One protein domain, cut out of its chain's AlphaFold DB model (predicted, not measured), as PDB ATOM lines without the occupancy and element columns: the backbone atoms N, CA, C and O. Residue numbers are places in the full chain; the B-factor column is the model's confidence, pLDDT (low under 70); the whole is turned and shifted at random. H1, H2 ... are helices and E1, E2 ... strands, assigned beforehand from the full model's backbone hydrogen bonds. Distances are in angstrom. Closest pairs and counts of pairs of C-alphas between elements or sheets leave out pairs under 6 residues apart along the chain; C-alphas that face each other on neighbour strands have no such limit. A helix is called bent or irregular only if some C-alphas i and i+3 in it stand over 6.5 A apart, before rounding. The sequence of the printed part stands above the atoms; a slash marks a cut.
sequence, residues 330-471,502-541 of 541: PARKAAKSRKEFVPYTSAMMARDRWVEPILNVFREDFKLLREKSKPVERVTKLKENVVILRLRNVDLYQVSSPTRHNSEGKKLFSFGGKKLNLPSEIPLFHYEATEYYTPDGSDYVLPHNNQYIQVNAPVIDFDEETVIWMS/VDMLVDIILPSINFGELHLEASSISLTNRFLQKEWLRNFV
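Overview. This is residues 330 to 471 and 502 to 541 of the 541 residues of the protein "Chorein_N domain-containing protein" of Oikopleura dioica (UniProt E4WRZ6). A long, narrow, twisted sheet folds over near one end: long strands E2, E4, E5, E7 and E10 side by side make the main slab, and E3, E6, E8 and E9, with the end of E2, make a shorter leaf turned away from it. The bent helix H1 covers part of one face of the slab with its first arm and runs off past the sheet with its second, while little H2 sits by the short leaf. The printed part has 182 residues, with the order E1 H1 E2 E3 E4 E5 E6 H2 E7 E8 E9 E10, and its class is mixed, helices and strands. The ten strands form one branched sheet with parallel and antiparallel pairs. The whole is loose, a rod of 76 by 33 by 29 A with a radius of gyration of the C-alphas of 21.9 A.

Along the chain. E1, residues 330 to 333, begins at C-alpha 330 (161.491, 138.449, 173.609). H1, residues 346 to 372, was assigned as one helix by its hydrogen bonds but is bent, with C-alphas 354 and 357 6.9 A apart; its arms are H1a, 346 to 354, and H1b, 357 to 372, 23.3 A long. E2 is 383 to 397, 41.7 A; E3 411 to 415; E4 429 to 437, 26.9 A; E5 449 to 456, 23.7 A; E6 458 to 461; H2 464 to 471. E7 is 502 to 509, 22.4 A; E8 512 to 515; E9 518 to 521; E10, 524 to 529, ends at C-alpha 529 (145.270, 122.797, 162.667).

Arrangement. E2 bends by 57 degrees at residue 393 and is antiparallel to E1 (N 332 and O 384, 2.9 A), E4 (N 385 and O 435, 2.8 A) and E3 (N 412 and O 396, 2.8 A). E4 and E5 are an antiparallel hairpin (N 432 and O 452, 2.8 A). E5 and E7 are parallel (N 451 and O 503, 2.8 A), and E7 and E10 antiparallel (N 506 and O 527, 2.8 A). E5 runs on into E6 at 60 degrees, E7 into E8 at 75 degrees and E9 into E10 at 68 degrees. E6 is antiparallel to E3 (N 414 and O 459, 2.9 A) and parallel to E8 (N 514 and O 460, 2.8 A); E8 and E9 are a hairpin (N 513 and O 520, 2.8 A). H1a is on the sheet at a height of 9.4 A, over E5 and only just over E4, on which 3 of its C-alphas fall; its closest C-alphas to E5 are those of Arg 351 and Tyr 452, 6.3 A. It runs slantwise to the strands, at 39 degrees to E5 on the local plane. H1b stands at a steep tilt of 48 degrees to H1a and is not on the sheet. H2 only grazes it with residues 464 to 467. In H1a, H1b and H2 every O i to N i+4 pair is within hydrogen-bond range.

Size, cuts and confidence. The two C-alphas farthest apart, of Pro 375 and His 405, are 76.7 A apart. Residues 472 to 501 are not printed; C-alphas 471 and 502 are 26.6 A apart across this cut. The links E1 to H1, E2 to E3, E3 to E4 and E4 to E5 are long, and residues 371 to 377 stand free. The mean pLDDT of the printed part is 83.1, and it is under 70 at residues 369, 372 to 380, 405 to 407, 441 to 444 and 530 to 541.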
ATOM      1  N   PRO A 330     160.386 139.247 174.119       86.38
ATOM      2  CA  PRO A 330     161.491 138.449 173.609       86.38
ATOM      3  C   PRO A 330     162.162 137.607 174.702       86.38
ATOM      4  O   PRO A 330     162.273 138.026 175.856       86.38
ATOM      5  N   ALA A 331     162.719 136.462 174.301       80.81
ATOM      6  CA  ALA A 331     163.658 135.659 175.087       80.81
ATOM      7  C   ALA A 331     163.175 135.265 176.497       80.81
ATOM      8  O   ALA A 331     163.978 135.165 177.438       80.81
ATOM      9  N   ARG A 332     161.871 135.021 176.642       85.69
ATOM     10  CA  ARG A 332     161.249 134.603 177.897       85.69
ATOM     11  C   ARG A 332     161.565 133.154 178.214       85.69
ATOM     12  O   ARG A 332     161.914 132.371 177.338       85.69
ATOM     13  N   LYS A 333     161.405 132.766 179.478       81.94
ATOM     14  CA  LYS A 333     161.415 131.346 179.848       81.94
ATOM     15  C   LYS A 333     160.134 130.697 179.323       81.94
ATOM     16  O   LYS A 333     159.054 131.123 179.721       81.94
ATOM     17  N   ALA A 334     160.280 129.665 178.497       83.00
ATOM     18  CA  ALA A 334     159.152 129.017 177.847       83.00
ATOM     19  C   ALA A 334     158.204 128.295 178.814       83.00
ATOM     20  O   ALA A 334     158.565 127.973 179.954       83.00
ATOM     21  N   ALA A 335     157.009 127.985 178.303       74.38
ATOM     22  CA  ALA A 335     156.009 127.127 178.940       74.38
ATOM     23  C   ALA A 335     155.441 127.673 180.264       74.38
ATOM     24  O   ALA A 335     155.072 126.901 181.158       74.38
ATOM     25  N   LYS A 336     155.380 129.004 180.385       79.44
ATOM     26  CA  LYS A 336     154.680 129.725 181.452       79.44
ATOM     27  C   LYS A 336     153.333 130.258 180.961       79.44
ATOM     28  O   LYS A 336     153.173 130.579 179.788       79.44
ATOM     29  N   SER A 337     152.395 130.408 181.895       84.38
ATOM     30  CA  SER A 337     151.121 131.098 181.651       84.38
ATOM     31  C   SER A 337     151.341 132.583 181.346       84.38
ATOM     32  O   SER A 337     152.333 133.175 181.773       84.38
ATOM     33  N   ARG A 338     150.391 133.209 180.642       87.94
ATOM     34  CA  ARG A 338     150.419 134.653 180.354       87.94
ATOM     35  C   ARG A 338     149.925 135.539 181.501       87.94
ATOM     36  O   ARG A 338     149.778 136.735 181.298       87.94
ATOM     37  N   LYS A 339     149.674 135.006 182.700       87.62
ATOM     38  CA  LYS A 339     149.123 135.773 183.841       87.62
ATOM     39  C   LYS A 339     149.932 137.011 184.240       87.62
ATOM     40  O   LYS A 339     149.366 137.935 184.809       87.62
ATOM     41  N   GLU A 340     151.239 137.028 183.980       83.75
ATOM     42  CA  GLU A 340     152.087 138.207 184.206       83.75
ATOM     43  C   GLU A 340     151.965 139.300 183.130       83.75
ATOM     44  O   GLU A 340     152.455 140.410 183.335       83.75
ATOM     45  N   PHE A 341     151.328 139.012 181.992       88.06
ATOM     46  CA  PHE A 341     151.092 140.003 180.948       88.06
ATOM     47  C   PHE A 341     150.017 140.983 181.380       88.06
ATOM     48  O   PHE A 341     149.046 140.628 182.046       88.06
ATOM     49  N   VAL A 342     150.201 142.243 180.993       81.81
ATOM     50  CA  VAL A 342     149.290 143.318 181.371       81.81
ATOM     51  C   VAL A 342     148.770 143.992 180.104       81.81
ATOM     52  O   VAL A 342     149.569 144.609 179.397       81.81
ATOM     53  N   PRO A 343     147.455 143.920 179.830       86.56
ATOM     54  CA  PRO A 343     146.437 143.160 180.565       86.56
ATOM     55  C   PRO A 343     146.486 141.649 180.263       86.56
ATOM     56  O   PRO A 343     146.756 141.248 179.132       86.56
ATOM     57  N   TYR A 344     146.137 140.817 181.250       89.06
ATOM     58  CA  TYR A 344     145.832 139.399 181.038       89.06
ATOM     59  C   TYR A 344     144.352 139.265 180.676       89.06
ATOM     60  O   TYR A 344     143.481 139.663 181.447       89.06
ATOM     61  N   THR A 345     144.067 138.743 179.486       90.38
ATOM     62  CA  THR A 345     142.713 138.738 178.908       90.38
ATOM     63  C   THR A 345     142.098 137.339 178.890       90.38
ATOM     64  O   THR A 345     142.794 136.330 179.018       90.38
ATOM     65  N   SER A 346     140.781 137.259 178.679       90.50
ATOM     66  CA  SER A 346     140.083 135.982 178.474       90.50
ATOM     67  C   SER A 346     140.629 135.200 177.273       90.50
ATOM     68  O   SER A 346     140.743 133.979 177.359       90.50
ATOM     69  N   ALA A 347     141.044 135.892 176.208       92.19
ATOM     70  CA  ALA A 347     141.696 135.290 175.044       92.19
ATOM     71  C   ALA A 347     143.023 134.610 175.414       92.19
ATOM     72  O   ALA A 347     143.253 133.454 175.073       92.19
ATOM     73  N   MET A 348     143.854 135.275 176.222       93.06
ATOM     74  CA  MET A 348     145.093 134.676 176.733       93.06
ATOM     75  C   MET A 348     144.821 133.471 177.644       93.06
ATOM     76  O   MET A 348     145.567 132.495 177.619       93.06
ATOM     77  N   MET A 349     143.744 133.501 178.435       93.19
ATOM     78  CA  MET A 349     143.326 132.346 179.237       93.19
ATOM     79  C   MET A 349     142.882 131.163 178.360       93.19
ATOM     80  O   MET A 349     143.218 130.018 178.670       93.19
ATOM     81  N   ALA A 350     142.142 131.421 177.278       92.38
ATOM     82  CA  ALA A 350     141.733 130.398 176.318       92.38
ATOM     83  C   ALA A 350     142.950 129.782 175.610       92.38
ATOM     84  O   ALA A 350     143.089 128.556 175.589       92.38
ATOM     85  N   ARG A 351     143.886 130.623 175.151       92.88
ATOM     86  CA  ARG A 351     145.173 130.199 174.589       92.88
ATOM     87  C   ARG A 351     145.967 129.338 175.564       92.88
ATOM     88  O   ARG A 351     146.420 128.260 175.186       92.88
ATOM     89  N   ASP A 352     146.130 129.783 176.814       92.69
ATOM     90  CA  ASP A 352     146.856 129.034 177.850       92.69
ATOM     91  C   ASP A 352     146.251 127.634 178.033       92.69
ATOM     92  O   ASP A 352     146.978 126.643 178.067       92.69
ATOM     93  N   ARG A 353     144.915 127.528 178.082       92.44
ATOM     94  CA  ARG A 353     144.214 126.239 178.184       92.44
ATOM     95  C   ARG A 353     144.447 125.348 176.961       92.44
ATOM     96  O   ARG A 353     144.605 124.140 177.123       92.44
ATOM     97  N   TRP A 354     144.437 125.922 175.761       91.56
ATOM     98  CA  TRP A 354     144.626 125.185 174.512       91.56
ATOM     99  C   TRP A 354     146.058 124.660 174.341       91.56
ATOM    100  O   TRP A 354     146.245 123.518 173.917       91.56
ATOM    101  N   VAL A 355     147.062 125.461 174.702       89.75
ATOM    102  CA  VAL A 355     148.481 125.115 174.531       89.75
ATOM    103  C   VAL A 355     149.001 124.192 175.637       89.75
ATOM    104  O   VAL A 355     149.936 123.427 175.407       89.75
ATOM    105  N   GLU A 356     148.387 124.185 176.821       89.69
ATOM    106  CA  GLU A 356     148.851 123.388 177.966       89.69
ATOM    107  C   GLU A 356     149.070 121.888 177.653       89.69
ATOM    108  O   GLU A 356     150.129 121.362 178.003       89.69
ATOM    109  N   PRO A 357     148.176 121.171 176.940       87.00
ATOM    110  CA  PRO A 357     148.435 119.784 176.556       87.00
ATOM    111  C   PRO A 357     149.609 119.624 175.576       87.00
ATOM    112  O   PRO A 357     150.275 118.596 175.621       87.00
ATOM    113  N   ILE A 358     149.875 120.611 174.708       82.88
ATOM    114  CA  ILE A 358     151.029 120.609 173.783       82.88
ATOM    115  C   ILE A 358     152.325 120.741 174.593       82.88
ATOM    116  O   ILE A 358     153.261 119.963 174.426       82.88
ATOM    117  N   LEU A 359     152.346 121.678 175.542       83.88
ATOM    118  CA  LEU A 359     153.490 121.882 176.430       83.88
ATOM    119  C   LEU A 359     153.739 120.690 177.354       83.88
ATOM    120  O   LEU A 359     154.891 120.410 177.672       83.88
ATOM    121  N   ASN A 360     152.692 119.985 177.785       83.88
ATOM    122  CA  ASN A 360     152.838 118.792 178.616       83.88
ATOM    123  C   ASN A 360     153.558 117.652 177.889       83.88
ATOM    124  O   ASN A 360     154.419 117.028 178.500       83.88
ATOM    125  N   VAL A 361     153.283 117.433 176.598       80.44
ATOM    126  CA  VAL A 361     154.030 116.451 175.786       80.44
ATOM    127  C   VAL A 361     155.518 116.802 175.774       80.44
ATOM    128  O   VAL A 361     156.349 115.986 176.160       80.44
ATOM    129  N   PHE A 362     155.846 118.061 175.471       77.62
ATOM    130  CA  PHE A 362     157.232 118.523 175.483       77.62
ATOM    131  C   PHE A 362     157.899 118.398 176.866       77.62
ATOM    132  O   PHE A 362     159.070 118.042 176.959       77.62
ATOM    133  N   ARG A 363     157.184 118.695 177.963       79.19
ATOM    134  CA  ARG A 363     157.734 118.585 179.328       79.19
ATOM    135  C   ARG A 363     158.141 117.147 179.660       79.19
ATOM    136  O   ARG A 363     159.189 116.965 180.279       79.19
ATOM    137  N   GLU A 364     157.348 116.159 179.248       79.06
ATOM    138  CA  GLU A 364     157.677 114.740 179.427       79.06
ATOM    139  C   GLU A 364     158.878 114.329 178.563       79.06
ATOM    140  O   GLU A 364     159.833 113.748 179.083       79.06
ATOM    141  N   ASP A 365     158.906 114.726 177.288       74.38
ATOM    142  CA  ASP A 365     160.031 114.446 176.386       74.38
ATOM    143  C   ASP A 365     161.342 115.065 176.899       74.38
ATOM    144  O   ASP A 365     162.388 114.415 176.957       74.38
ATOM    145  N   PHE A 366     161.281 116.311 177.370       73.50
ATOM    146  CA  PHE A 366     162.425 117.018 177.939       73.50
ATOM    147  C   PHE A 366     162.924 116.383 179.244       73.50
ATOM    148  O   PHE A 366     164.126 116.388 179.528       73.50
ATOM    149  N   LYS A 367     162.018 115.823 180.055       76.44
ATOM    150  CA  LYS A 367     162.378 115.081 181.267       76.44
ATOM    151  C   LYS A 367     163.130 113.796 180.915       76.44
ATOM    152  O   LYS A 367     164.196 113.563 181.483       76.44
ATOM    153  N   LEU A 368     162.639 113.033 179.936       74.19
ATOM    154  CA  LEU A 368     163.303 111.825 179.433       74.19
ATOM    155  C   LEU A 368     164.692 112.128 178.857       74.19
ATOM    156  O   LEU A 368     165.644 111.395 179.122       74.19
ATOM    157  N   LEU A 369     164.831 113.224 178.104       67.88
ATOM    158  CA  LEU A 369     166.124 113.670 177.576       67.88
ATOM    159  C   LEU A 369     167.116 113.982 178.700       67.88
ATOM    160  O   LEU A 369     168.255 113.524 178.649       67.88
ATOM    161  N   ARG A 370     166.678 114.697 179.745       71.12
ATOM    162  CA  ARG A 370     167.528 115.021 180.901       71.12
ATOM    163  C   ARG A 370     167.988 113.775 181.660       71.12
ATOM    164  O   ARG A 370     169.122 113.733 182.122       71.12
ATOM    165  N   GLU A 371     167.112 112.786 181.817       73.25
ATOM    166  CA  GLU A 371     167.438 111.524 182.492       73.25
ATOM    167  C   GLU A 371     168.461 110.693 181.698       73.25
ATOM    168  O   GLU A 371     169.295 110.012 182.295       73.25
ATOM    169  N   LYS A 372     168.437 110.778 180.360       68.06
ATOM    170  CA  LYS A 372     169.371 110.069 179.468       68.06
ATOM    171  C   LYS A 372     170.690 110.808 179.233       68.06
ATOM    172  O   LYS A 372     171.713 110.159 179.009       68.06
ATOM    173  N   SER A 373     170.700 112.140 179.281       63.59
ATOM    174  CA  SER A 373     171.924 112.934 179.162       63.59
ATOM    175  C   SER A 373     172.815 112.720 180.394       63.59
ATOM    176  O   SER A 373     172.432 113.055 181.514       63.59
ATOM    177  N   LYS A 374     174.021 112.164 180.203       55.53
ATOM    178  CA  LYS A 374     175.066 112.093 181.247       55.53
ATOM    179  C   LYS A 374     175.387 113.505 181.781       55.53
ATOM    180  O   LYS A 374     175.198 114.473 181.047       55.53
ATOM    181  N   PRO A 375     175.928 113.660 183.009       52.16
ATOM    182  CA  PRO A 375     175.969 114.941 183.737       52.16
ATOM    183  C   PRO A 375     176.954 116.008 183.197       52.16
ATOM    184  O   PRO A 375     177.431 116.836 183.967       52.16
ATOM    185  N   VAL A 376     177.275 116.020 181.898       49.44
ATOM    186  CA  VAL A 376     178.256 116.943 181.296       49.44
ATOM    187  C   VAL A 376     177.651 117.862 180.224       49.44
ATOM    188  O   VAL A 376     178.153 118.969 180.048       49.44
ATOM    189  N   GLU A 377     176.531 117.511 179.585       53.44
ATOM    190  CA  GLU A 377     175.841 118.446 178.684       53.44
ATOM    191  C   GLU A 377     174.817 119.273 179.465       53.44
ATOM    192  O   GLU A 377     173.799 118.776 179.951       53.44
ATOM    193  N   ARG A 378     175.116 120.563 179.639       55.78
ATOM    194  CA  ARG A 378     174.199 121.535 180.241       55.78
ATOM    195  C   ARG A 378     172.993 121.695 179.318       55.78
ATOM    196  O   ARG A 378     173.006 122.573 178.465       55.78
ATOM    197  N   VAL A 379     171.949 120.888 179.512       57.09
ATOM    198  CA  VAL A 379     170.682 121.055 178.787       57.09
ATOM    199  C   VAL A 379     170.198 122.491 178.990       57.09
ATOM    200  O   VAL A 379     169.868 122.907 180.110       57.09
ATOM    201  N   THR A 380     170.211 123.278 177.920       62.66
ATOM    202  CA  THR A 380     169.819 124.680 177.978       62.66
ATOM    203  C   THR A 380     168.318 124.815 178.183       62.66
ATOM    204  O   THR A 380     167.504 123.965 177.824       62.66
ATOM    205  N   LYS A 381     167.927 125.896 178.862       71.06
ATOM    206  CA  LYS A 381     166.517 126.167 179.144       71.06
ATOM    207  C   LYS A 381     165.843 126.669 177.870       71.06
ATOM    208  O   LYS A 381     166.278 127.684 177.328       71.06
ATOM    209  N   LEU A 382     164.756 126.008 177.475       79.25
ATOM    210  CA  LEU A 382     163.868 126.459 176.406       79.25
ATOM    211  C   LEU A 382     163.422 127.906 176.648       79.25
ATOM    212  O   LEU A 382     162.969 128.260 177.750       79.25
ATOM    213  N   LYS A 383     163.540 128.728 175.610       84.88
ATOM    214  CA  LYS A 383     163.028 130.091 175.580       84.88
ATOM    215  C   LYS A 383     161.904 130.236 174.570       84.88
ATOM    216  O   LYS A 383     161.736 129.401 173.686       84.88
ATOM    217  N   GLU A 384     161.133 131.300 174.737       86.75
ATOM    218  CA  GLU A 384     160.070 131.669 173.815       86.75
ATOM    219  C   GLU A 384     160.110 133.164 173.484       86.75
ATOM    220  O   GLU A 384     160.440 133.999 174.334       86.75
ATOM    221  N   ASN A 385     159.755 133.487 172.244       89.12
ATOM    222  CA  ASN A 385     159.395 134.828 171.809       89.12
ATOM    223  C   ASN A 385     157.882 134.879 171.641       89.12
ATOM    224  O   ASN A 385     157.291 133.977 171.046       89.12
ATOM    225  N   VAL A 386     157.260 135.931 172.163       92.25
ATOM    226  CA  VAL A 386     155.808 136.097 172.101       92.25
ATOM    227  C   VAL A 386     155.478 137.417 171.437       92.25
ATOM    228  O   VAL A 386     155.995 138.456 171.849       92.25
ATOM    229  N   VAL A 387     154.597 137.367 170.443       94.62
ATOM    230  CA  VAL A 387     154.011 138.550 169.811       94.62
ATOM    231  C   VAL A 387     152.509 138.491 170.012       94.62
ATOM    232  O   VAL A 387     151.885 137.486 169.684       94.62
ATOM    233  N   ILE A 388     151.937 139.559 170.552       95.94
ATOM    234  CA  ILE A 388     150.497 139.703 170.749       95.94
ATOM    235  C   ILE A 388     150.033 140.939 169.992       95.94
ATOM    236  O   ILE A 388     150.559 142.025 170.210       95.94
ATOM    237  N   LEU A 389     149.032 140.791 169.134       96.69
ATOM    238  CA  LEU A 389     148.351 141.890 168.462       96.69
ATOM    239  C   LEU A 389     146.907 141.935 168.953       96.69
ATOM    240  O   LEU A 389     146.209 140.922 168.973       96.69
ATOM    241  N   ARG A 390     146.456 143.114 169.371       95.88
ATOM    242  CA  ARG A 390     145.088 143.338 169.842       95.88
ATOM    243  C   ARG A 390     144.508 144.542 169.124       95.88
ATOM    244  O   ARG A 390     145.160 145.576 169.032       95.88
ATOM    245  N   LEU A 391     143.283 144.406 168.641       96.31
ATOM    246  CA  LEU A 391     142.539 145.482 168.002       96.31
ATOM    247  C   LEU A 391     141.157 145.552 168.637       96.31
ATOM    248  O   LEU A 391     140.393 144.582 168.612       96.31
ATOM    249  N   ARG A 392     140.841 146.698 169.239       94.94
ATOM    250  CA  ARG A 392     139.596 146.880 169.985       94.94
ATOM    251  C   ARG A 392     138.391 146.939 169.070       94.94
ATOM    252  O   ARG A 392     137.386 146.302 169.368       94.94
ATOM    253  N   ASN A 393     138.489 147.709 167.993       95.56
ATOM    254  CA  ASN A 393     137.407 147.900 167.043       95.56
ATOM    255  C   ASN A 393     137.963 148.216 165.650       95.56
ATOM    256  O   ASN A 393     139.075 148.725 165.513       95.56
ATOM    257  N   VAL A 394     137.162 147.940 164.630       96.12
ATOM    258  CA  VAL A 394     137.431 148.279 163.240       96.12
ATOM    259  C   VAL A 394     136.159 148.775 162.579       96.12
ATOM    260  O   VAL A 394     135.077 148.262 162.856       96.12
ATOM    261  N   ASP A 395     136.311 149.726 161.671       95.94
ATOM    262  CA  ASP A 395     135.284 150.082 160.707       95.94
ATOM    263  C   ASP A 395     135.900 150.025 159.310       95.94
ATOM    264  O   ASP A 395     136.699 150.885 158.941       95.94
ATOM    265  N   LEU A 396     135.537 149.004 158.541       95.44
ATOM    266  CA  LEU A 396     135.822 148.943 157.113       95.44
ATOM    267  C   LEU A 396     134.573 149.401 156.371       95.44
ATOM    268  O   LEU A 396     133.537 148.738 156.449       95.44
ATOM    269  N   TYR A 397     134.662 150.526 155.673       94.44
ATOM    270  CA  TYR A 397     133.552 151.063 154.895       94.44
ATOM    271  C   TYR A 397     133.425 150.350 153.552       94.44
ATOM    272  O   TYR A 397     134.391 149.794 153.034       94.44
ATOM    273  N   GLN A 398     132.218 150.347 152.993       93.06
ATOM    274  CA  GLN A 398     132.016 149.899 151.622       93.06
ATOM    275  C   GLN A 398     132.706 150.862 150.651       93.06
ATOM    276  O   GLN A 398     132.833 152.061 150.923       93.06
ATOM    277  N   VAL A 399     133.143 150.337 149.509       91.12
ATOM    278  CA  VAL A 399     133.787 151.133 148.468       91.12
ATOM    279  C   VAL A 399     132.844 152.239 147.993       91.12
ATOM    280  O   VAL A 399     131.635 152.040 147.814       91.12
ATOM    281  N   SER A 400     133.412 153.427 147.832       88.44
ATOM    282  CA  SER A 400     132.763 154.571 147.200       88.44
ATOM    283  C   SER A 400     133.276 154.683 145.773       88.44
ATOM    284  O   SER A 400     134.486 154.666 145.568       88.44
ATOM    285  N   SER A 401     132.366 154.785 144.809       84.12
ATOM    286  CA  SER A 401     132.659 154.865 143.376       84.12
ATOM    287  C   SER A 401     131.722 155.887 142.713       84.12
ATOM    288  O   SER A 401     130.632 156.139 143.236       84.12
ATOM    289  N   PRO A 402     132.091 156.492 141.565       79.06
ATOM    290  CA  PRO A 402     131.236 157.465 140.872       79.06
ATOM    291  C   PRO A 402     129.871 156.904 140.446       79.06
ATOM    292  O   PRO A 402     128.911 157.651 140.270       79.06
ATOM    293  N   THR A 403     129.785 155.584 140.280       76.25
ATOM    294  CA  THR A 403     128.574 154.840 139.916       76.25
ATOM    295  C   THR A 403     127.665 154.547 141.114       76.25
ATOM    296  O   THR A 403     126.534 154.098 140.918       76.25
ATOM    297  N   ARG A 404     128.117 154.810 142.349       75.88
ATOM    298  CA  ARG A 404     127.340 154.609 143.575       75.88
ATOM    299  C   ARG A 404     126.665 155.890 144.047       75.88
ATOM    300  O   ARG A 404     127.299 156.895 144.355       75.88
ATOM    301  N   HIS A 405     125.357 155.791 144.238       64.00
ATOM    302  CA  HIS A 405     124.573 156.741 145.019       64.00
ATOM    303  C   HIS A 405     124.188 156.062 146.349       64.00
ATOM    304  O   HIS A 405     123.686 154.941 146.339       64.00
ATOM    305  N   ASN A 406     124.412 156.716 147.496       64.25
ATOM    306  CA  ASN A 406     124.046 156.244 148.852       64.25
ATOM    307  C   ASN A 406     124.863 155.071 149.458       64.25
ATOM    308  O   ASN A 406     124.301 154.228 150.171       64.25
ATOM    309  N   SER A 407     126.177 154.995 149.224       66.19
ATOM    310  CA  SER A 407     127.088 154.108 149.984       66.19
ATOM    311  C   SER A 407     127.730 154.773 151.207       66.19
ATOM    312  O   SER A 407     128.404 154.105 151.989       66.19
ATOM    313  N   GLU A 408     127.502 156.074 151.401       70.44
ATOM    314  CA  GLU A 408     128.095 156.841 152.494       70.44
ATOM    315  C   GLU A 408     127.697 156.259 153.861       70.44
ATOM    316  O   GLU A 408     126.522 156.045 154.159       70.44
ATOM    317  N   GLY A 409     128.700 155.948 154.683       80.25
ATOM    318  CA  GLY A 409     128.511 155.403 156.029       80.25
ATOM    319  C   GLY A 409     128.166 153.910 156.110       80.25
ATOM    320  O   GLY A 409     128.107 153.382 157.223       80.25
ATOM    321  N   LYS A 410     127.983 153.201 154.984       90.38
ATOM    322  CA  LYS A 410     127.794 151.740 154.998       90.38
ATOM    323  C   LYS A 410     129.120 151.034 155.260       90.38
ATOM    324  O   LYS A 410     130.143 151.373 154.667       90.38
ATOM    325  N   LYS A 411     129.100 150.037 156.140       93.88
ATOM    326  CA  LYS A 411     130.275 149.243 156.518       93.88
ATOM    327  C   LYS A 411     130.218 147.883 155.831       93.88
ATOM    328  O   LYS A 411     129.130 147.392 155.580       93.88
ATOM    329  N   LEU A 412     131.374 147.321 155.490       94.81
ATOM    330  CA  LEU A 412     131.549 145.926 155.076       94.81
ATOM    331  C   LEU A 412     131.922 145.059 156.284       94.81
ATOM    332  O   LEU A 412     131.464 143.929 156.395       94.81
ATOM    333  N   PHE A 413     132.761 145.579 157.183       95.75
ATOM    334  CA  PHE A 413     133.217 144.860 158.371       95.75
ATOM    335  C   PHE A 413     133.239 145.783 159.584       95.75
ATOM    336  O   PHE A 413     133.767 146.896 159.516       95.75
ATOM    337  N   SER A 414     132.662 145.327 160.693       96.25
ATOM    338  CA  SER A 414     132.631 146.080 161.946       96.25
ATOM    339  C   SER A 414     132.540 145.180 163.179       96.25
ATOM    340  O   SER A 414     132.335 143.969 163.080       96.25
ATOM    341  N   PHE A 415     132.691 145.773 164.364       95.81
ATOM    342  CA  PHE A 415     132.501 145.079 165.637       95.81
ATOM    343  C   PHE A 415     131.069 145.230 166.171       95.81
ATOM    344  O   PHE A 415     130.619 146.326 166.516       95.81
ATOM    345  N   GLY A 416     130.379 144.105 166.360       92.12
ATOM    346  CA  GLY A 416     129.028 144.041 166.923       92.12
ATOM    347  C   GLY A 416     128.948 144.236 168.442       92.12
ATOM    348  O   GLY A 416     127.854 144.189 169.007       92.12
ATOM    349  N   GLY A 417     130.072 144.467 169.131       87.62
ATOM    350  CA  GLY A 417     130.133 144.452 170.596       87.62
ATOM    351  C   GLY A 417     129.200 145.438 171.297       87.62
ATOM    352  O   GLY A 417     128.643 145.099 172.337       87.62
ATOM    353  N   LYS A 418     128.956 146.623 170.712       85.94
ATOM    354  CA  LYS A 418     127.978 147.586 171.253       85.94
ATOM    355  C   LYS A 418     126.546 147.048 171.186       85.94
ATOM    356  O   LYS A 418     125.824 147.138 172.169       85.94
ATOM    357  N   LYS A 419     126.149 146.462 170.050       87.69
ATOM    358  CA  LYS A 419     124.809 145.878 169.847       87.69
ATOM    359  C   LYS A 419     124.567 144.687 170.783       87.69
ATOM    360  O   LYS A 419     123.450 144.484 171.239       87.69
ATOM    361  N   LEU A 420     125.625 143.935 171.088       89.19
ATOM    362  CA  LEU A 420     125.598 142.759 171.961       89.19
ATOM    363  C   LEU A 420     125.884 143.069 173.442       89.19
ATOM    364  O   LEU A 420     125.940 142.142 174.245       89.19
ATOM    365  N   ASN A 421     126.070 144.342 173.818       88.88
ATOM    366  CA  ASN A 421     126.430 144.772 175.177       88.88
ATOM    367  C   ASN A 421     127.654 144.034 175.759       88.88
ATOM    368  O   ASN A 421     127.688 143.696 176.944       88.88
ATOM    369  N   LEU A 422     128.667 143.770 174.928       88.69
ATOM    370  CA  LEU A 422     129.902 143.139 175.390       88.69
ATOM    371  C   LEU A 422     130.671 144.077 176.340       88.69
ATOM    372  O   LEU A 422     130.703 145.290 176.104       88.69
ATOM    373  N   PRO A 423     131.341 143.538 177.379       87.19
ATOM    374  CA  PRO A 423     132.220 144.317 178.243       87.19
ATOM    375  C   PRO A 423     133.239 145.145 177.455       87.19
ATOM    376  O   PRO A 423     133.783 144.703 176.440       87.19
ATOM    377  N   SER A 424     133.561 146.335 177.964       80.94
ATOM    378  CA  SER A 424     134.510 147.262 177.333       80.94
ATOM    379  C   SER A 424     135.947 146.737 177.254       80.94
ATOM    380  O   SER A 424     136.789 147.348 176.614       80.94
ATOM    381  N   GLU A 425     136.250 145.625 177.905       81.62
ATOM    382  CA  GLU A 425     137.577 145.008 177.898       81.62
ATOM    383  C   GLU A 425     137.745 144.000 176.756       81.62
ATOM    384  O   GLU A 425     138.871 143.625 176.436       81.62
ATOM    385  N   ILE A 426     136.647 143.560 176.127       87.81
ATOM    386  CA  ILE A 426     136.693 142.579 175.042       87.81
ATOM    387  C   ILE A 426     137.094 143.295 173.741       87.81
ATOM    388  O   ILE A 426     136.366 144.192 173.286       87.81
ATOM    389  N   PRO A 427     138.238 142.933 173.130       92.38
ATOM    390  CA  PRO A 427     138.627 143.461 171.831       92.38
ATOM    391  C   PRO A 427     137.900 142.711 170.710       92.38
ATOM    392  O   PRO A 427     137.571 141.537 170.869       92.38
ATOM    393  N   LEU A 428     137.711 143.348 169.555       95.88
ATOM    394  CA  LEU A 428     137.286 142.666 168.332       95.88
ATOM    395  C   LEU A 428     138.259 141.548 167.945       95.88
ATOM    396  O   LEU A 428     137.822 140.460 167.594       95.88
ATOM    397  N   PHE A 429     139.565 141.810 167.979       96.38
ATOM    398  CA  PHE A 429     140.571 140.888 167.459       96.38
ATOM    399  C   PHE A 429     141.732 140.729 168.436       96.38
ATOM    400  O   PHE A 429     142.249 141.704 168.989       96.38
ATOM    401  N   HIS A 430     142.139 139.481 168.634       96.88
ATOM    402  CA  HIS A 430     143.312 139.082 169.389       96.88
ATOM    403  C   HIS A 430     144.089 138.057 168.567       96.88
ATOM    404  O   HIS A 430     143.529 137.056 168.130       96.88
ATOM    405  N   TYR A 431     145.379 138.294 168.396       97.00
ATOM    406  CA  TYR A 431     146.315 137.361 167.794       97.00
ATOM    407  C   TYR A 431     147.503 137.189 168.728       97.00
ATOM    408  O   TYR A 431     148.058 138.175 169.205       97.00
ATOM    409  N   GLU A 432     147.906 135.950 168.969       95.31
ATOM    410  CA  GLU A 432     149.103 135.612 169.726       95.31
ATOM    411  C   GLU A 432     149.926 134.590 168.946       95.31
ATOM    412  O   GLU A 432     149.425 133.527 168.590       95.31
ATOM    413  N   ALA A 433     151.206 134.884 168.730       94.00
ATOM    414  CA  ALA A 433     152.181 133.963 168.163       94.00
ATOM    415  C   ALA A 433     153.276 133.658 169.183       94.00
ATOM    416  O   ALA A 433     153.785 134.562 169.851       94.00
ATOM    417  N   THR A 434     153.646 132.384 169.291       92.56
ATOM    418  CA  THR A 434     154.743 131.921 170.145       92.56
ATOM    419  C   THR A 434     155.744 131.122 169.330       92.56
ATOM    420  O   THR A 434     155.394 130.090 168.757       92.56
ATOM    421  N   GLU A 435     156.986 131.593 169.329       89.44
ATOM    422  CA  GLU A 435     158.137 130.922 168.728       89.44
ATOM    423  C   GLU A 435     159.022 130.352 169.840       89.44
ATOM    424  O   GLU A 435     159.390 131.083 170.764       89.44
ATOM    425  N   TYR A 436     159.372 129.070 169.761       85.62
ATOM    426  CA  TYR A 436     160.254 128.419 170.730       85.62
ATOM    427  C   TYR A 436     161.668 128.271 170.185       85.62
ATOM    428  O   TYR A 436     161.866 127.966 169.015       85.62
ATOM    429  N   TYR A 437     162.669 128.457 171.045       81.62
ATOM    430  CA  TYR A 437     164.065 128.275 170.658       81.62
ATOM    431  C   TYR A 437     164.969 127.956 171.852       81.62
ATOM    432  O   TYR A 437     164.667 128.267 173.011       81.62
ATOM    433  N   THR A 438     166.119 127.353 171.568       77.81
ATOM    434  CA  THR A 438     167.184 127.084 172.539       77.81
ATOM    435  C   THR A 438     168.299 128.128 172.379       77.81
ATOM    436  O   THR A 438     168.742 128.403 171.261       77.81
ATOM    437  N   PRO A 439     168.749 128.792 173.463       73.62
ATOM    438  CA  PRO A 439     169.739 129.868 173.352       73.62
ATOM    439  C   PRO A 439     171.115 129.441 172.844       73.62
ATOM    440  O   PRO A 439     171.827 130.285 172.317       73.62
ATOM    441  N   ASP A 440     171.492 128.177 173.033       71.12
ATOM    442  CA  ASP A 440     172.727 127.561 172.520       71.12
ATOM    443  C   ASP A 440     172.604 127.119 171.055       71.12
ATOM    444  O   ASP A 440     173.615 126.904 170.393       71.12
ATOM    445  N   GLY A 441     171.381 127.047 170.519       65.75
ATOM    446  CA  GLY A 441     171.122 126.537 169.179       65.75
ATOM    447  C   GLY A 441     171.256 125.024 169.058       65.75
ATOM    448  O   GLY A 441     171.485 124.556 167.952       65.75
ATOM    449  N   SER A 442     171.151 124.289 170.167       67.06
ATOM    450  CA  SER A 442     171.132 122.828 170.150       67.06
ATOM    451  C   SER A 442     169.834 122.313 169.521       67.06
ATOM    452  O   SER A 442     168.751 122.802 169.866       67.06
ATOM    453  N   ASP A 443     169.950 121.287 168.675       61.00
ATOM    454  CA  ASP A 443     168.855 120.623 167.948       61.00
ATOM    455  C   ASP A 443     168.049 119.676 168.859       61.00
ATOM    456  O   ASP A 443     167.905 118.478 168.611       61.00
ATOM    457  N   TYR A 444     167.543 120.200 169.976       68.25
ATOM    458  CA  TYR A 444     166.566 119.485 170.793       68.25
ATOM    459  C   TYR A 444     165.210 119.467 170.082       68.25
ATOM    460  O   TYR A 444     164.860 120.412 169.380       68.25
ATOM    461  N   VAL A 445     164.403 118.431 170.317       70.88
ATOM    462  CA  VAL A 445     163.003 118.423 169.868       70.88
ATOM    463  C   VAL A 445     162.273 119.558 170.586       70.88
ATOM    464  O   VAL A 445     162.066 119.484 171.795       70.88
ATOM    465  N   LEU A 446     161.934 120.626 169.865       77.00
ATOM    466  CA  LEU A 446     161.199 121.773 170.397       77.00
ATOM    467  C   LEU A 446     159.689 121.539 170.260       77.00
ATOM    468  O   LEU A 446     159.266 120.816 169.354       77.00
ATOM    469  N   PRO A 447     158.846 122.161 171.105       80.56
ATOM    470  CA  PRO A 447     157.430 122.244 170.789       80.56
ATOM    471  C   PRO A 447     157.253 122.994 169.468       80.56
ATOM    472  O   PRO A 447     157.990 123.943 169.189       80.56
ATOM    473  N   HIS A 448     156.234 122.624 168.698       83.81
ATOM    474  CA  HIS A 448     155.852 123.395 167.524       83.81
ATOM    475  C   HIS A 448     155.508 124.835 167.912       83.81
ATOM    476  O   HIS A 448     154.857 125.100 168.935       83.81
ATOM    477  N   ASN A 449     155.931 125.770 167.064       89.12
ATOM    478  CA  ASN A 449     155.462 127.145 167.138       89.12
ATOM    479  C   ASN A 449     153.933 127.139 167.076       89.12
ATOM    480  O   ASN A 449     153.332 126.291 166.417       89.12
ATOM    481  N   ASN A 450     153.295 128.061 167.789       91.75
ATOM    482  CA  ASN A 450     151.837 128.094 167.850       91.75
ATOM    483  C   ASN A 450     151.281 129.496 167.660       91.75
ATOM    484  O   ASN A 450     151.911 130.491 168.025       91.75
ATOM    485  N   GLN A 451     150.080 129.540 167.094       94.56
ATOM    486  CA  GLN A 451     149.329 130.749 166.807       94.56
ATOM    487  C   GLN A 451     147.895 130.606 167.318       94.56
ATOM    488  O   GLN A 451     147.209 129.625 167.037       94.56
ATOM    489  N   TYR A 452     147.442 131.600 168.069       96.00
ATOM    490  CA  TYR A 452     146.073 131.707 168.547       96.00
ATOM    491  C   TYR A 452     145.432 132.965 167.973       96.00
ATOM    492  O   TYR A 452     145.987 134.055 168.100       96.00
ATOM    493  N   ILE A 453     144.269 132.817 167.349       97.06
ATOM    494  CA  ILE A 453     143.469 133.919 166.820       97.06
ATOM    495  C   ILE A 453     142.100 133.858 167.490       97.06
ATOM    496  O   ILE A 453     141.442 132.824 167.456       97.06
ATOM    497  N   GLN A 454     141.648 134.973 168.050       96.94
ATOM    498  CA  GLN A 454     140.281 135.132 168.529       96.94
ATOM    499  C   GLN A 454     139.646 136.374 167.901       96.94
ATOM    500  O   GLN A 454     140.189 137.477 168.003       96.94
ATOM    501  N   VAL A 455     138.477 136.200 167.285       97.00
ATOM    502  CA  VAL A 455     137.661 137.275 166.706       97.00
ATOM    503  C   VAL A 455     136.317 137.318 167.426       97.00
ATOM    504  O   VAL A 455     135.566 136.349 167.397       97.00
ATOM    505  N   ASN A 456     135.996 138.428 168.082       96.31
ATOM    506  CA  ASN A 456     134.781 138.589 168.877       96.31
ATOM    507  C   ASN A 456     133.749 139.432 168.136       96.31
ATOM    508  O   ASN A 456     134.036 140.558 167.747       96.31
ATOM    509  N   ALA A 457     132.534 138.911 168.010       96.50
ATOM    510  CA  ALA A 457     131.388 139.549 167.376       96.50
ATOM    511  C   ALA A 457     131.697 140.276 166.050       96.50
ATOM    512  O   ALA A 457     131.335 141.454 165.912       96.50
ATOM    513  N   PRO A 458     132.383 139.634 165.084       97.00
ATOM    514  CA  PRO A 458     132.545 140.233 163.769       97.00
ATOM    515  C   PRO A 458     131.181 140.358 163.086       97.00
ATOM    516  O   PRO A 458     130.418 139.392 163.039       97.00
ATOM    517  N   VAL A 459     130.895 141.538 162.541       96.69
ATOM    518  CA  VAL A 459     129.722 141.796 161.702       96.69
ATOM    519  C   VAL A 459     130.213 142.057 160.287       96.69
ATOM    520  O   VAL A 459     130.967 143.006 160.066       96.69
ATOM    521  N   ILE A 460     129.814 141.199 159.352       96.00
ATOM    522  CA  ILE A 460     130.115 141.335 157.927       96.00
ATOM    523  C   ILE A 460     128.823 141.695 157.201       96.00
ATOM    524  O   ILE A 460     127.913 140.878 157.116       96.00
ATOM    525  N   ASP A 461     128.758 142.894 156.644       94.50
ATOM    526  CA  ASP A 461     127.671 143.346 155.780       94.50
ATOM    527  C   ASP A 461     128.135 143.200 154.331       94.50
ATOM    528  O   ASP A 461     128.803 144.083 153.788       94.50
ATOM    529  N   PHE A 462     127.857 142.038 153.737       93.06
ATOM    530  CA  PHE A 462     128.429 141.653 152.455       93.06
ATOM    531  C   PHE A 462     128.086 142.663 151.361       93.06
ATOM    532  O   PHE A 462     126.924 142.996 151.127       93.06
ATOM    533  N   ASP A 463     129.125 143.090 150.653       91.56
ATOM    534  CA  ASP A 463     129.033 144.012 149.537       91.56
ATOM    535  C   ASP A 463     129.926 143.517 148.401       91.56
ATOM    536  O   ASP A 463     131.153 143.503 148.516       91.56
ATOM    537  N   GLU A 464     129.299 143.079 147.310       90.19
ATOM    538  CA  GLU A 464     129.985 142.442 146.184       90.19
ATOM    539  C   GLU A 464     131.064 143.349 145.575       90.19
ATOM    540  O   GLU A 464     132.201 142.920 145.375       90.19
ATOM    541  N   GLU A 465     130.736 144.620 145.336       88.50
ATOM    542  CA  GLU A 465     131.642 145.589 144.713       88.50
ATOM    543  C   GLU A 465     132.868 145.852 145.591       88.50
ATOM    544  O   GLU A 465     133.996 145.810 145.098       88.50
ATOM    545  N   THR A 466     132.676 146.031 146.904       90.25
ATOM    546  CA  THR A 466     133.787 146.202 147.851       90.25
ATOM    547  C   THR A 466     134.687 144.967 147.880       90.25
ATOM    548  O   THR A 466     135.911 145.099 147.870       90.25
ATOM    549  N   VAL A 467     134.114 143.757 147.864       90.56
ATOM    550  CA  VAL A 467     134.884 142.502 147.857       90.56
ATOM    551  C   VAL A 467     135.691 142.345 146.564       90.56
ATOM    552  O   VAL A 467     136.875 141.996 146.620       90.56
ATOM    553  N   ILE A 468     135.095 142.634 145.404       89.69
ATOM    554  CA  ILE A 468     135.789 142.607 144.107       89.69
ATOM    555  C   ILE A 468     136.919 143.639 144.089       89.69
ATOM    556  O   ILE A 468     138.048 143.313 143.710       89.69
ATOM    557  N   TRP A 469     136.635 144.863 144.537       88.44
ATOM    558  CA  TRP A 469     137.605 145.949 144.587       88.44
ATOM    559  C   TRP A 469     138.795 145.604 145.492       88.44
ATOM    560  O   TRP A 469     139.948 145.689 145.066       88.44
ATOM    561  N   MET A 470     138.535 145.094 146.700       86.56
ATOM    562  CA  MET A 470     139.581 144.614 147.607       86.56
ATOM    563  C   MET A 470     140.392 143.473 146.990       86.56
ATOM    564  O   MET A 470     141.619 143.475 147.075       86.56
ATOM    565  N   SER A 471     139.734 142.508 146.339       88.31
ATOM    566  CA  SER A 471     140.418 141.402 145.660       88.31
ATOM    567  C   SER A 471     141.365 141.909 144.571       88.31
ATOM    568  O   SER A 471     142.494 141.426 144.471       88.31
ATOM    569  N   VAL A 502     153.254 124.710 162.243       84.44
ATOM    570  CA  VAL A 502     152.744 125.681 163.214       84.44
ATOM    571  C   VAL A 502     151.363 125.226 163.673       84.44
ATOM    572  O   VAL A 502     150.433 125.136 162.871       84.44
ATOM    573  N   ASP A 503     151.212 124.964 164.970       89.12
ATOM    574  CA  ASP A 503     149.908 124.664 165.556       89.12
ATOM    575  C   ASP A 503     149.048 125.930 165.582       89.12
ATOM    576  O   ASP A 503     149.469 126.968 166.092       89.12
ATOM    577  N   MET A 504     147.823 125.854 165.068       92.06
ATOM    578  CA  MET A 504     146.927 127.009 164.989       92.06
ATOM    579  C   MET A 504     145.560 126.704 165.596       92.06
ATOM    580  O   MET A 504     144.983 125.633 165.369       92.06
ATOM    581  N   LEU A 505     145.023 127.669 166.338       93.94
ATOM    582  CA  LEU A 505     143.631 127.705 166.775       93.94
ATOM    583  C   LEU A 505     143.029 129.074 166.445       93.94
ATOM    584  O   LEU A 505     143.594 130.107 166.798       93.94
ATOM    585  N   VAL A 506     141.879 129.060 165.777       96.00
ATOM    586  CA  VAL A 506     141.101 130.241 165.407       96.00
ATOM    587  C   VAL A 506     139.709 130.115 166.008       96.00
ATOM    588  O   VAL A 506     138.934 129.265 165.580       96.00
ATOM    589  N   ASP A 507     139.385 130.977 166.963       96.12
ATOM    590  CA  ASP A 507     138.064 131.073 167.575       96.12
ATOM    591  C   ASP A 507     137.346 132.334 167.083       96.12
ATOM    592  O   ASP A 507     137.788 133.460 167.304       96.12
ATOM    593  N   ILE A 508     136.200 132.165 166.434       96.12
ATOM    594  CA  ILE A 508     135.316 133.252 166.016       96.12
ATOM    595  C   ILE A 508     134.059 133.166 166.874       96.12
ATOM    596  O   ILE A 508     133.291 132.215 166.775       96.12
ATOM    597  N   ILE A 509     133.848 134.151 167.734       95.38
ATOM    598  CA  ILE A 509     132.780 134.165 168.734       95.38
ATOM    599  C   ILE A 509     131.678 135.103 168.259       95.38
ATOM    600  O   ILE A 509     131.963 136.242 167.907       95.38
ATOM    601  N   LEU A 510     130.424 134.647 168.279       95.81
ATOM    602  CA  LEU A 510     129.244 135.431 167.889       95.81
ATOM    603  C   LEU A 510     129.337 136.116 166.501       95.81
ATOM    604  O   LEU A 510     128.992 137.295 166.401       95.81
ATOM    605  N   PRO A 511     129.828 135.454 165.431       96.62
ATOM    606  CA  PRO A 511     129.844 136.069 164.108       96.62
ATOM    607  C   PRO A 511     128.427 136.330 163.589       96.62
ATOM    608  O   PRO A 511     127.526 135.512 163.779       96.62
ATOM    609  N   SER A 512     128.274 137.442 162.875       96.12
ATOM    610  CA  SER A 512     127.064 137.817 162.145       96.12
ATOM    611  C   SER A 512     127.447 138.200 160.716       96.12
ATOM    612  O   SER A 512     128.359 139.001 160.505       96.12
ATOM    613  N   ILE A 513     126.791 137.598 159.730       95.25
ATOM    614  CA  ILE A 513     127.007 137.877 158.311       95.25
ATOM    615  C   ILE A 513     125.662 138.202 157.672       95.25
ATOM    616  O   ILE A 513     124.737 137.391 157.708       95.25
ATOM    617  N   ASN A 514     125.571 139.376 157.061       94.38
ATOM    618  CA  ASN A 514     124.382 139.881 156.398       94.38
ATOM    619  C   ASN A 514     124.605 139.852 154.881       94.38
ATOM    620  O   ASN A 514     125.541 140.466 154.372       94.38
ATOM    621  N   PHE A 515     123.737 139.148 154.161       91.38
ATOM    622  CA  PHE A 515     123.693 139.060 152.701       91.38
ATOM    623  C   PHE A 515     122.345 139.595 152.213       91.38
ATOM    624  O   PHE A 515     121.398 138.836 151.999       91.38
ATOM    625  N   GLY A 516     122.230 140.918 152.073       84.06
ATOM    626  CA  GLY A 516     120.940 141.551 151.792       84.06
ATOM    627  C   GLY A 516     119.940 141.265 152.917       84.06
ATOM    628  O   GLY A 516     120.157 141.688 154.048       84.06
ATOM    629  N   GLU A 517     118.866 140.534 152.615       87.00
ATOM    630  CA  GLU A 517     117.843 140.125 153.594       87.00
ATOM    631  C   GLU A 517     118.210 138.850 154.380       87.00
ATOM    632  O   GLU A 517     117.554 138.512 155.366       87.00
ATOM    633  N   LEU A 518     119.244 138.115 153.955       92.25
ATOM    634  CA  LEU A 518     119.688 136.901 154.634       92.25
ATOM    635  C   LEU A 518     120.655 137.252 155.769       92.25
ATOM    636  O   LEU A 518     121.737 137.783 155.531       92.25
ATOM    637  N   HIS A 519     120.296 136.875 156.994       92.94
ATOM    638  CA  HIS A 519     121.122 137.056 158.187       92.94
ATOM    639  C   HIS A 519     121.606 135.697 158.702       92.94
ATOM    640  O   HIS A 519     120.799 134.828 159.034       92.94
ATOM    641  N   LEU A 520     122.923 135.507 158.764       93.75
ATOM    642  CA  LEU A 520     123.566 134.309 159.298       93.75
ATOM    643  C   LEU A 520     124.267 134.659 160.606       93.75
ATOM    644  O   LEU A 520     125.141 135.519 160.633       93.75
ATOM    645  N   GLU A 521     123.921 133.959 161.679       93.69
ATOM    646  CA  GLU A 521     124.556 134.122 162.984       93.69
ATOM    647  C   GLU A 521     124.990 132.758 163.519       93.69
ATOM    648  O   GLU A 521     124.322 131.744 163.302       93.69
ATOM    649  N   ALA A 522     126.111 132.720 164.233       92.50
ATOM    650  CA  ALA A 522     126.543 131.532 164.961       92.50
ATOM    651  C   ALA A 522     126.970 131.916 166.376       92.50
ATOM    652  O   ALA A 522     127.418 133.032 166.614       92.50
ATOM    653  N   SER A 523     126.879 130.988 167.330       91.94
ATOM    654  CA  SER A 523     127.393 131.233 168.684       91.94
ATOM    655  C   SER A 523     128.924 131.260 168.710       91.94
ATOM    656  O   SER A 523     129.530 132.095 169.379       91.94
ATOM    657  N   SER A 524     129.550 130.341 167.973       93.12
ATOM    658  CA  SER A 524     131.000 130.202 167.876       93.12
ATOM    659  C   SER A 524     131.392 129.321 166.691       93.12
ATOM    660  O   SER A 524     130.733 128.314 166.431       93.12
ATOM    661  N   ILE A 525     132.508 129.639 166.047       92.69
ATOM    662  CA  ILE A 525     133.193 128.807 165.057       92.69
ATOM    663  C   ILE A 525     134.620 128.619 165.569       92.69
ATOM    664  O   ILE A 525     135.279 129.602 165.886       92.69
ATOM    665  N   SER A 526     135.092 127.378 165.662       91.19
ATOM    666  CA  SER A 526     136.466 127.079 166.073       91.19
ATOM    667  C   SER A 526     137.142 126.237 165.000       91.19
ATOM    668  O   SER A 526     136.608 125.206 164.583       91.19
ATOM    669  N   LEU A 527     138.291 126.700 164.520       90.31
ATOM    670  CA  LEU A 527     139.109 126.027 163.517       90.31
ATOM    671  C   LEU A 527     140.457 125.709 164.145       90.31
ATOM    672  O   LEU A 527     141.089 126.580 164.737       90.31
ATOM    673  N   THR A 528     140.926 124.475 164.000       86.12
ATOM    674  CA  THR A 528     142.241 124.090 164.505       86.12
ATOM    675  C   THR A 528     143.013 123.305 163.464       86.12
ATOM    676  O   THR A 528     142.471 122.414 162.811       86.12
ATOM    677  N   ASN A 529     144.291 123.637 163.329       80.38
ATOM    678  CA  ASN A 529     145.270 122.797 162.667       80.38
ATOM    679  C   ASN A 529     146.250 122.342 163.742       80.38
ATOM    680  O   ASN A 529     147.091 123.121 164.191       80.38
ATOM    681  N   ARG A 530     146.070 121.106 164.211       64.75
ATOM    682  CA  ARG A 530     146.885 120.526 165.272       64.75
ATOM    683  C   ARG A 530     147.677 119.361 164.716       64.75
ATOM    684  O   ARG A 530     147.084 118.365 164.301       64.75
ATOM    685  N   PHE A 531     148.997 119.443 164.804       56.59
ATOM    686  CA  PHE A 531     149.855 118.297 164.554       56.59
ATOM    687  C   PHE A 531     150.220 117.679 165.893       56.59
ATOM    688  O   PHE A 531     150.989 118.211 166.688       56.59
ATOM    689  N   LEU A 532     149.617 116.532 166.186       50.31
ATOM    690  CA  LEU A 532     150.067 115.720 167.302       50.31
ATOM    691  C   LEU A 532     151.296 114.947 166.819       50.31
ATOM    692  O   LEU A 532     151.137 113.943 166.128       50.31
ATOM    693  N   GLN A 533     152.502 115.376 167.206       48.34
ATOM    694  CA  GLN A 533     153.675 114.497 167.190       48.34
ATOM    695  C   GLN A 533     153.418 113.336 168.162       48.34
ATOM    696  O   GLN A 533     153.804 113.350 169.327       48.34
ATOM    697  N   LYS A 534     152.706 112.314 167.697       43.81
ATOM    698  CA  LYS A 534     152.788 110.983 168.274       43.81
ATOM    699  C   LYS A 534     153.828 110.235 167.448       43.81
ATOM    700  O   LYS A 534     153.664 110.101 166.246       43.81
ATOM    701  N   GLU A 535     154.857 109.733 168.128       45.78
ATOM    702  CA  GLU A 535     155.738 108.651 167.651       45.78
ATOM    703  C   GLU A 535     156.966 109.012 166.796       45.78
ATOM    704  O   GLU A 535     157.220 108.372 165.781       45.78
ATOM    705  N   TRP A 536     157.835 109.914 167.269       41.91
ATOM    706  CA  TRP A 536     159.244 109.877 166.826       41.91
ATOM    707  C   TRP A 536     160.218 109.416 167.914       41.91
ATOM    708  O   TRP A 536     161.087 108.590 167.650       41.91
ATOM    709  N   LEU A 537     159.992 109.793 169.179       39.50
ATOM    710  CA  LEU A 537     160.815 109.317 170.303       39.50
ATOM    711  C   LEU A 537     160.691 107.811 170.590       39.50
ATOM    712  O   LEU A 537     161.565 107.258 171.244       39.50
ATOM    713  N   ARG A 538     159.668 107.113 170.076       43.38
ATOM    714  CA  ARG A 538     159.629 105.637 170.120       43.38
ATOM    715  C   ARG A 538     160.572 104.972 169.116       43.38
ATOM    716  O   ARG A 538     160.929 103.825 169.329       43.38
ATOM    717  N   ASN A 539     160.976 105.683 168.064       40.38
ATOM    718  CA  ASN A 539     161.847 105.161 167.008       40.38
ATOM    719  C   ASN A 539     163.316 105.585 167.180       40.38
ATOM    720  O   ASN A 539     164.165 105.142 166.414       40.38
ATOM    721  N   PHE A 540     163.615 106.436 168.168       39.47
ATOM    722  CA  PHE A 540     164.965 106.920 168.489       39.47
ATOM    723  C   PHE A 540     165.531 106.347 169.802       39.47
ATOM    724  O   PHE A 540     166.548 106.833 170.302       39.47
ATOM    725  N   VAL A 541     164.869 105.335 170.377       34.91
ATOM    726  CA  VAL A 541     165.290 104.634 171.602       34.91
ATOM    727  C   VAL A 541     165.579 103.178 171.315       34.91
ATOM    728  O   VAL A 541     164.733 102.547 170.647       34.91
TER     729      VAL A 541